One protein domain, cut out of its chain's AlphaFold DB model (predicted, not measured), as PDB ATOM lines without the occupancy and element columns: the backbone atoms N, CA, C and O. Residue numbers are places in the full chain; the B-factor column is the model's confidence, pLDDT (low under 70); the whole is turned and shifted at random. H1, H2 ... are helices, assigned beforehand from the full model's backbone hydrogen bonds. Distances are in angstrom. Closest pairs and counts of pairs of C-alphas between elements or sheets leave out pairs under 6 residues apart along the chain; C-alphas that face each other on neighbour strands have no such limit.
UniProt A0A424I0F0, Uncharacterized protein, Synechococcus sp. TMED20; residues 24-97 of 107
ATOM      1  N   GLU A  24     122.044 197.889 193.437       93.44
ATOM      2  CA  GLU A  24     122.442 197.924 194.849       93.44
ATOM      3  C   GLU A  24     123.953 197.716 195.022       93.44
ATOM      4  O   GLU A  24     124.600 198.443 195.778       93.44
ATOM      5  N   GLU A  25     124.533 196.762 194.288       92.44
ATOM      6  CA  GLU A  25     125.982 196.537 194.286       92.44
ATOM      7  C   GLU A  25     126.746 197.758 193.766       92.44
ATOM      8  O   GLU A  25     127.747 198.156 194.368       92.44
ATOM      9  N   LEU A  26     126.244 198.375 192.692       90.19
ATOM     10  CA  LEU A  26     126.811 199.597 192.128       90.19
ATOM     11  C   LEU A  26     126.736 200.768 193.120       90.19
ATOM     12  O   LEU A  26     127.753 201.404 193.381       90.19
ATOM     13  N   ASP A  27     125.565 201.040 193.705       92.94
ATOM     14  CA  ASP A  27     125.377 202.143 194.661       92.94
ATOM     15  C   ASP A  27     126.288 201.968 195.882       92.94
ATOM     16  O   ASP A  27     126.973 202.908 196.297       92.94
ATOM     17  N   LYS A  28     126.396 200.740 196.400       93.75
ATOM     18  CA  LYS A  28     127.306 200.426 197.503       93.75
ATOM     19  C   LYS A  28     128.768 200.690 197.138       93.75
ATOM     20  O   LYS A  28     129.509 201.217 197.968       93.75
ATOM     21  N   ALA A  29     129.190 200.341 195.922       91.19
ATOM     22  CA  ALA A  29     130.552 200.587 195.454       91.19
ATOM     23  C   ALA A  29     130.838 202.079 195.234       91.19
ATOM     24  O   ALA A  29     131.889 202.569 195.659       91.19
ATOM     25  N   CYS A  30     129.889 202.816 194.654       93.00
ATOM     26  CA  CYS A  30     129.981 204.265 194.489       93.00
ATOM     27  C   CYS A  30     130.084 204.983 195.842       93.00
ATOM     28  O   CYS A  30     130.854 205.926 195.988       93.00
ATOM     29  N   ARG A  31     129.378 204.501 196.869       94.69
ATOM     30  CA  ARG A  31     129.414 205.078 198.225       94.69
ATOM     31  C   ARG A  31     130.579 204.595 199.094       94.69
ATOM     32  O   ARG A  31     130.684 205.025 200.240       94.69
ATOM     33  N   ALA A  32     131.438 203.705 198.596       94.75
ATOM     34  CA  ALA A  32     132.503 203.103 199.402       94.75
ATOM     35  C   ALA A  32     133.593 204.106 199.828       94.75
ATOM     36  O   ALA A  32     134.249 203.904 200.851       94.75
ATOM     37  N   SER A  33     133.787 205.178 199.060       94.69
ATOM     38  CA  SER A  33     134.712 206.271 199.366       94.69
ATOM     39  C   SER A  33     134.249 207.572 198.706       94.69
ATOM     40  O   SER A  33     133.436 207.554 197.782       94.69
ATOM     41  N   GLU A  34     134.793 208.703 199.160       94.50
ATOM     42  CA  GLU A  34     134.569 210.006 198.518       94.50
ATOM     43  C   GLU A  34     135.080 210.007 197.068       94.50
ATOM     44  O   GLU A  34     134.399 210.490 196.168       94.50
ATOM     45  N   GLU A  35     136.238 209.387 196.823       94.12
ATOM     46  CA  GLU A  35     136.805 209.230 195.481       94.12
ATOM     47  C   GLU A  35     135.868 208.440 194.554       94.12
ATOM     48  O   GLU A  35     135.588 208.889 193.443       94.12
ATOM     49  N   ASN A  36     135.301 207.323 195.026       92.44
ATOM     50  CA  ASN A  36     134.340 206.536 194.249       92.44
ATOM     51  C   ASN A  36     133.036 207.303 194.011       92.44
ATOM     52  O   ASN A  36     132.457 207.204 192.931       92.44
ATOM     53  N   SER A  37     132.579 208.078 194.998       94.25
ATOM     54  CA  SER A  37     131.360 208.881 194.868       94.25
ATOM     55  C   SER A  37     131.535 209.958 193.802       94.25
ATOM     56  O   SER A  37     130.674 210.109 192.936       94.25
ATOM     57  N   ASN A  38     132.677 210.647 193.816       93.12
ATOM     58  CA  ASN A  38     133.018 211.657 192.819       93.12
ATOM     59  C   ASN A  38     133.192 211.043 191.426       93.12
ATOM     60  O   ASN A  38     132.701 211.604 190.448       93.12
ATOM     61  N   LEU A  39     133.834 209.872 191.332       92.88
ATOM     62  CA  LEU A  39     133.988 209.147 190.071       92.88
ATOM     63  C   LEU A  39     132.630 208.737 189.489       92.88
ATOM     64  O   LEU A  39     132.350 209.030 188.329       92.88
ATOM     65  N   CYS A  40     131.776 208.089 190.285       93.50
ATOM     66  CA  CYS A  40     130.447 207.683 189.833       93.50
ATOM     67  C   CYS A  40     129.581 208.885 189.445       93.50
ATOM     68  O   CYS A  40     128.897 208.820 188.427       93.50
ATOM     69  N   GLY A  41     129.632 209.975 190.220       93.62
ATOM     70  CA  GLY A  41     128.928 211.219 189.901       93.62
ATOM     71  C   GLY A  41     129.383 211.804 188.565       93.62
ATOM     72  O   GLY A  41     128.563 212.004 187.677       93.62
ATOM     73  N   GLY A  42     130.696 211.962 188.371       92.25
ATOM     74  CA  GLY A  42     131.245 212.487 187.119       92.25
ATOM     75  C   GLY A  42     130.910 211.624 185.898       92.25
ATOM     76  O   GLY A  42     130.570 212.160 184.845       92.25
ATOM     77  N   VAL A  43     130.951 210.292 186.035       92.44
ATOM     78  CA  VAL A  43     130.544 209.366 184.961       92.44
ATOM     79  C   VAL A  43     129.045 209.466 184.680       92.44
ATOM     80  O   VAL A  43     128.649 209.475 183.514       92.44
ATOM     81  N   ALA A  44     128.208 209.548 185.717       92.44
ATOM     82  CA  ALA A  44     126.767 209.696 185.556       92.44
ATOM     83  C   ALA A  44     126.422 211.004 184.833       92.44
ATOM     84  O   ALA A  44     125.696 210.963 183.839       92.44
ATOM     85  N   ASP A  45     126.997 212.126 185.267       91.38
ATOM     86  CA  ASP A  45     126.781 213.433 184.647       91.38
ATOM     87  C   ASP A  45     127.241 213.423 183.180       91.38
ATOM     88  O   ASP A  45     126.493 213.838 182.294       91.38
ATOM     89  N   TYR A  46     128.425 212.862 182.898       91.75
ATOM     90  CA  TYR A  46     128.942 212.709 181.533       91.75
ATOM     91  C   TYR A  46     127.991 211.903 180.636       91.75
ATOM     92  O   TYR A  46     127.673 212.324 179.522       91.75
ATOM     93  N   ILE A  47     127.516 210.743 181.108       92.19
ATOM     94  CA  ILE A  47     126.625 209.871 180.327       92.19
ATOM     95  C   ILE A  47     125.267 210.541 180.102       92.19
ATOM     96  O   ILE A  47     124.733 210.466 178.993       92.19
ATOM     97  N   ILE A  48     124.705 211.188 181.126       91.94
ATOM     98  CA  ILE A  48     123.415 211.881 181.023       91.94
ATOM     99  C   ILE A  48     123.504 213.008 179.997       91.94
ATOM    100  O   ILE A  48     122.622 213.118 179.141       91.94
ATOM    101  N   GLU A  49     124.574 213.798 180.036       91.38
ATOM    102  CA  GLU A  49     124.805 214.885 179.088       91.38
ATOM    103  C   GLU A  49     124.929 214.349 177.654       91.38
ATOM    104  O   GLU A  49     124.186 214.762 176.758       91.38
ATOM    105  N   PHE A  50     125.786 213.341 177.454       92.19
ATOM    106  CA  PHE A  50     125.961 212.659 176.170       92.19
ATOM    107  C   PHE A  50     124.628 212.131 175.608       92.19
ATOM    108  O   PHE A  50     124.292 212.349 174.437       92.19
ATOM    109  N   MET A  51     123.839 211.443 176.440       94.25
ATOM    110  CA  MET A  51     122.542 210.890 176.041       94.25
ATOM    111  C   MET A  51     121.521 211.981 175.722       94.25
ATOM    112  O   MET A  51     120.758 211.834 174.764       94.25
ATOM    113  N   THR A  52     121.513 213.067 176.494       93.00
ATOM    114  CA  THR A  52     120.590 214.192 176.306       93.00
ATOM    115  C   THR A  52     120.850 214.882 174.974       93.00
ATOM    116  O   THR A  52     119.929 215.003 174.164       93.00
ATOM    117  N   VAL A  53     122.105 215.243 174.685       93.31
ATOM    118  CA  VAL A  53     122.473 215.853 173.396       93.31
ATOM    119  C   VAL A  53     122.168 214.905 172.241       93.31
ATOM    120  O   VAL A  53     121.547 215.315 171.260       93.31
ATOM    121  N   THR A  54     122.515 213.621 172.378       95.44
ATOM    122  CA  THR A  54     122.230 212.605 171.352       95.44
ATOM    123  C   THR A  54     120.733 212.528 171.049       95.44
ATOM    124  O   THR A  54     120.330 212.507 169.880       95.44
ATOM    125  N   LEU A  55     119.894 212.495 172.088       95.12
ATOM    126  CA  LEU A  55     118.444 212.433 171.943       95.12
ATOM    127  C   LEU A  55     117.903 213.681 171.241       95.12
ATOM    128  O   LEU A  55     117.144 213.548 170.279       95.12
ATOM    129  N   LEU A  56     118.301 214.871 171.692       94.75
ATOM    130  CA  LEU A  56     117.836 216.140 171.128       94.75
ATOM    131  C   LEU A  56     118.228 216.275 169.652       94.75
ATOM    132  O   LEU A  56     117.358 216.538 168.820       94.75
ATOM    133  N   CYS A  57     119.486 215.991 169.309       94.38
ATOM    134  CA  CYS A  57     119.953 216.021 167.922       94.38
ATOM    135  C   CYS A  57     119.233 214.981 167.048       94.38
ATOM    136  O   CYS A  57     118.823 215.291 165.933       94.38
ATOM    137  N   THR A  58     118.989 213.768 167.562       96.00
ATOM    138  CA  THR A  58     118.237 212.730 166.828       96.00
ATOM    139  C   THR A  58     116.787 213.149 166.567       96.00
ATOM    140  O   THR A  58     116.203 212.825 165.529       96.00
ATOM    141  N   LEU A  59     116.155 213.825 167.529       95.56
ATOM    142  CA  LEU A  59     114.790 214.322 167.376       95.56
ATOM    143  C   LEU A  59     114.724 215.495 166.390       95.56
ATOM    144  O   LEU A  59     113.772 215.551 165.608       95.56
ATOM    145  N   GLU A  60     115.723 216.380 166.394       94.94
ATOM    146  CA  GLU A  60     115.869 217.455 165.406       94.94
ATOM    147  C   GLU A  60     116.056 216.890 163.990       94.94
ATOM    148  O   GLU A  60     115.293 217.233 163.088       94.94
ATOM    149  N   GLU A  61     116.995 215.956 163.804       94.38
ATOM    150  CA  GLU A  61     117.274 215.315 162.509       94.38
ATOM    151  C   GLU A  61     116.021 214.646 161.918       94.38
ATOM    152  O   GLU A  61     115.749 214.728 160.721       94.38
ATOM    153  N   LYS A  62     115.199 214.028 162.774       95.19
ATOM    154  CA  LYS A  62     113.930 213.397 162.376       95.19
ATOM    155  C   LYS A  62     112.780 214.390 162.169       95.19
ATOM    156  O   LYS A  62     111.648 213.950 161.957       95.19
ATOM    157  N   GLY A  63     113.032 215.694 162.282       94.06
ATOM    158  CA  GLY A  63     112.029 216.753 162.152       94.06
ATOM    159  C   GLY A  63     110.972 216.750 163.259       94.06
ATOM    160  O   GLY A  63     109.895 217.314 163.079       94.06
ATOM    161  N   ARG A  64     111.240 216.082 164.391       95.12
ATOM    162  CA  ARG A  64     110.331 216.031 165.552       95.12
ATOM    163  C   ARG A  64     110.521 217.221 166.484       95.12
ATOM    164  O   ARG A  64     109.592 217.579 167.201       95.12
ATOM    165  N   LEU A  65     111.709 217.814 166.466       94.31
ATOM    166  CA  LEU A  65     112.004 219.102 167.080       94.31
ATOM    167  C   LEU A  65     112.387 220.090 165.981       94.31
ATOM    168  O   LEU A  65     113.150 219.750 165.079       94.31
ATOM    169  N   THR A  66     111.850 221.307 166.051       93.31
ATOM    170  CA  THR A  66     112.340 222.416 165.226       93.31
ATOM    171  C   THR A  66     113.549 223.054 165.897       93.31
ATOM    172  O   THR A  66     113.731 222.941 167.113       93.31
ATOM    173  N   LYS A  67     114.353 223.772 165.108       90.94
ATOM    174  CA  LYS A  67     115.507 224.520 165.616       90.94
ATOM    175  C   LYS A  67     115.096 225.534 166.681       90.94
ATOM    176  O   LYS A  67     115.755 225.615 167.711       90.94
ATOM    177  N   GLU A  68     113.991 226.258 166.467       91.19
ATOM    178  CA  GLU A  68     113.520 227.242 167.449       91.19
ATOM    179  C   GLU A  68     113.116 226.581 168.770       91.19
ATOM    180  O   GLU A  68     113.534 227.038 169.830       91.19
ATOM    181  N   ASN A  69     112.357 225.480 168.718       91.38
ATOM    182  CA  ASN A  69     111.919 224.784 169.929       91.38
ATOM    183  C   ASN A  69     113.102 224.195 170.703       91.38
ATOM    184  O   ASN A  69     113.108 224.224 171.932       91.38
ATOM    185  N   LEU A  70     114.105 223.677 169.990       91.00
ATOM    186  CA  LEU A  70     115.320 223.162 170.608       91.00
ATOM    187  C   LEU A  70     116.091 224.277 171.321       91.00
ATOM    188  O   LEU A  70     116.405 224.124 172.495       91.00
ATOM    189  N   VAL A  71     116.338 225.409 170.657       88.06
ATOM    190  CA  VAL A  71     117.045 226.549 171.269       88.06
ATOM    191  C   VAL A  71     116.315 227.056 172.515       88.06
ATOM    192  O   VAL A  71     116.944 227.197 173.559       88.06
ATOM    193  N   LEU A  72     114.991 227.232 172.445       88.31
ATOM    194  CA  LEU A  72     114.186 227.643 173.603       88.31
ATOM    195  C   LEU A  72     114.286 226.642 174.764       88.31
ATOM    196  O   LEU A  72     114.463 227.050 175.908       88.31
ATOM    197  N   THR A  73     114.228 225.338 174.472       87.88
ATOM    198  CA  THR A  73     114.363 224.285 175.496       87.88
ATOM    199  C   THR A  73     115.720 224.361 176.199       87.88
ATOM    200  O   THR A  73     115.796 224.253 177.420       87.88
ATOM    201  N   LEU A  74     116.800 224.566 175.440       88.50
ATOM    202  CA  LEU A  74     118.155 224.655 175.993       88.50
ATOM    203  C   LEU A  74     118.334 225.901 176.872       88.50
ATOM    204  O   LEU A  74     118.982 225.816 177.918       88.50
ATOM    205  N   ASP A  75     117.750 227.030 176.465       86.12
ATOM    206  CA  ASP A  75     117.771 228.273 177.241       86.12
ATOM    207  C   ASP A  75     116.997 228.123 178.559       86.12
ATOM    208  O   ASP A  75     117.516 228.474 179.617       86.12
ATOM    209  N   GLU A  76     115.796 227.531 178.527       88.69
ATOM    210  CA  GLU A  76     114.998 227.255 179.732       88.69
ATOM    211  C   GLU A  76     115.729 226.335 180.718       88.69
ATOM    212  O   GLU A  76     115.622 226.502 181.936       88.69
ATOM    213  N   TRP A  77     116.496 225.373 180.203       86.75
ATOM    214  CA  TRP A  77     117.270 224.440 181.023       86.75
ATOM    215  C   TRP A  77     118.589 225.024 181.519       86.75
ATOM    216  O   TRP A  77     119.293 224.363 182.281       86.75
ATOM    217  N   ASN A  78     118.941 226.246 181.105       84.81
ATOM    218  CA  ASN A  78     120.274 226.811 181.293       84.81
ATOM    219  C   ASN A  78     121.371 225.828 180.852       84.81
ATOM    220  O   ASN A  78     122.432 225.762 181.467       84.81
ATOM    221  N   PHE A  79     121.122 225.073 179.775       83.62
ATOM    222  CA  PHE A  79     121.992 223.995 179.293       83.62
ATOM    223  C   PHE A  79     123.430 224.470 179.040       83.62
ATOM    224  O   PHE A  79     124.399 223.722 179.156       83.62
ATOM    225  N   ASN A  80     123.579 225.754 178.704       76.94
ATOM    226  CA  ASN A  80     124.877 226.354 178.448       76.94
ATOM    227  C   ASN A  80     125.555 226.987 179.676       76.94
ATOM    228  O   ASN A  80     126.614 227.594 179.540       76.94
ATOM    229  N   GLN A  81     124.974 226.898 180.871       78.94
ATOM    230  CA  GLN A  81     125.539 227.505 182.074       78.94
ATOM    231  C   GLN A  81     126.130 226.445 182.999       78.94
ATOM    232  O   GLN A  81     125.519 225.418 183.266       78.94
ATOM    233  N   GLY A  82     127.324 226.717 183.530       73.44
ATOM    234  CA  GLY A  82     127.915 225.901 184.594       73.44
ATOM    235  C   GLY A  82     128.395 224.510 184.170       73.44
ATOM    236  O   GLY A  82     128.666 223.690 185.045       73.44
ATOM    237  N   ARG A  83     128.537 224.236 182.864       82.12
ATOM    238  CA  ARG A  83     129.120 222.976 182.387       82.12
ATOM    239  C   ARG A  83     130.579 222.855 182.820       82.12
ATOM    240  O   ARG A  83     131.376 223.780 182.660       82.12
ATOM    241  N   THR A  84     130.924 221.700 183.379       86.88
ATOM    242  CA  THR A  84     132.315 221.360 183.687       86.88
ATOM    243  C   THR A  84     133.057 220.988 182.395       86.88
ATOM    244  O   THR A  84     132.413 220.646 181.399       86.88
ATOM    245  N   PRO A  85     134.405 220.995 182.382       89.62
ATOM    246  CA  PRO A  85     135.173 220.577 181.206       89.62
ATOM    247  C   PRO A  85     134.798 219.178 180.696       89.62
ATOM    248  O   PRO A  85     134.688 218.976 179.493       89.62
ATOM    249  N   LEU A  86     134.517 218.242 181.610       87.88
ATOM    250  CA  LEU A  86     134.094 216.883 181.270       87.88
ATOM    251  C   LEU A  86     132.751 216.866 180.519       87.88
ATOM    252  O   LEU A  86     132.577 216.103 179.573       87.88
ATOM    253  N   LEU A  87     131.804 217.722 180.913       88.88
ATOM    254  CA  LEU A  87     130.515 217.829 180.227       88.88
ATOM    255  C   LEU A  87     130.656 218.494 178.858       88.88
ATOM    256  O   LEU A  87     129.987 218.086 177.913       88.88
ATOM    257  N   ASN A  88     131.559 219.464 178.710       89.94
ATOM    258  CA  ASN A  88     131.855 220.037 177.396       89.94
ATOM    259  C   ASN A  88     132.413 218.986 176.431       89.94
ATOM    260  O   ASN A  88     131.935 218.908 175.301       89.94
ATOM    261  N   GLU A  89     133.319 218.123 176.895       90.69
ATOM    262  CA  GLU A  89     133.833 217.005 176.097       90.69
ATOM    263  C   GLU A  89     132.710 216.033 175.685       90.69
ATOM    264  O   GLU A  89     132.644 215.620 174.527       90.69
ATOM    265  N   ALA A  90     131.764 215.727 176.586       90.06
ATOM    266  CA  ALA A  90     130.591 214.906 176.259       90.06
ATOM    267  C   ALA A  90     129.759 215.504 175.109       90.06
ATOM    268  O   ALA A  90     129.346 214.786 174.188       90.06
ATOM    269  N   VAL A  91     129.525 216.821 175.145       91.62
ATOM    270  CA  VAL A  91     128.801 217.540 174.088       91.62
ATOM    271  C   VAL A  91     129.594 217.522 172.782       91.62
ATOM    272  O   VAL A  91     129.040 217.144 171.753       91.62
ATOM    273  N   GLU A  92     130.880 217.872 172.809       92.38
ATOM    274  CA  GLU A  92     131.741 217.910 171.618       92.38
ATOM    275  C   GLU A  92     131.798 216.554 170.907       92.38
ATOM    276  O   GLU A  92     131.471 216.468 169.721       92.38
ATOM    277  N   MET A  93     132.080 215.478 171.647       90.44
ATOM    278  CA  MET A  93     132.108 214.113 171.108       90.44
ATOM    279  C   MET A  93     130.764 213.675 170.513       90.44
ATOM    280  O   MET A  93     130.711 212.845 169.600       90.44
ATOM    281  N   THR A  94     129.656 214.193 171.046       90.62
ATOM    282  CA  THR A  94     128.326 213.923 170.491       90.62
ATOM    283  C   THR A  94     128.120 214.690 169.191       90.62
ATOM    284  O   THR A  94     127.677 214.108 168.202       90.62
ATOM    285  N   LEU A  95     128.471 215.976 169.158       92.44
ATOM    286  CA  LEU A  95     128.282 216.835 167.989       92.44
ATOM    287  C   LEU A  95     129.148 216.415 166.795       92.44
ATOM    288  O   LEU A  95     128.712 216.586 165.658       92.44
ATOM    289  N   GLU A  96     130.297 215.768 167.016       92.44
ATOM    290  CA  GLU A  96     131.061 215.117 165.938       92.44
ATOM    291  C   GLU A  96     130.230 214.078 165.162       92.44
ATOM    292  O   GLU A  96     130.428 213.886 163.961       92.44
ATOM    293  N   LYS A  97     129.269 213.423 165.826       91.75
ATOM    294  CA  LYS A  97     128.356 212.445 165.209       91.75
ATOM    295  C   LYS A  97     127.105 213.090 164.613       91.75
ATOM    296  O   LYS A  97     126.443 212.460 163.792       91.75
TER     297      LYS A  97
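Overview. This is residues 24 to 97 of the 107 residues of an uncharacterized protein of Synechococcus sp. TMED20 (UniProt A0A424I0F0). One long helix, H2, makes the length of this loose, elongated domain; short H1 makes a corner with it, the end of H1 at Cys 30 meeting residues 36 to 40 of H2, and H4 packs along residues 42 to 54 of H2. Past the last residues of H2 the printed part folds back into H3, and residues 77 to 84 then lead from H3 to H4. The printed part has 74 residues with four named helices, in the order H1, H2, H3, H4, and no named strand: the class is all helix. The radius of gyration of the C-alphas is 15.0 A, and the C-alphas span 44 by 23 by 22 A.

Along the chain. H1, residues 24 to 30, begins at C-alpha 24 (122.442, 197.924, 194.849) and is 9.9 A long from first to last C-alpha. H2, residues 34 to 61, is 40.3 A long and ends at C-alpha 61 (117.274, 215.315, 162.509). H3, residues 67 to 76, is 14.4 A long. H4, residues 85 to 95, is 15.4 A long and ends at C-alpha 95 (128.282, 216.835, 167.989).

Arrangement. H2 is the hub. H1 and H2 touch only at the corner, closest at the C-alphas of Cys 30 and Ser 37, 4.8 A apart; they are only just about perpendicular, at 71 degrees. H2 and H3, a helical hairpin, only just touch, with 3 pairs of C-alphas within 8 A, the closest those of Glu 60 and Lys 67 at 7.1 A; they run opposite ways at a shallow tilt of 27 degrees. H2 and H4 touch, closest at the C-alphas of Phe 50 and Ala 90, 5.1 A, and run the same way at a shallow tilt of 28 degrees. H3 and H4 are apart, and H1 is apart from both. In H1, H2, H3 and H4 every O i to N i+4 pair is within hydrogen-bond range.

Size, cuts and confidence. The two C-alphas farthest apart, of Ser 33 and Gly 63, are 44.8 A apart. The printed part has no cut. The links H1 to H2 and H2 to H3 are tight, and H3 to H4 is short. The mean pLDDT of the printed part is 91.1, and no printed residue is under 70.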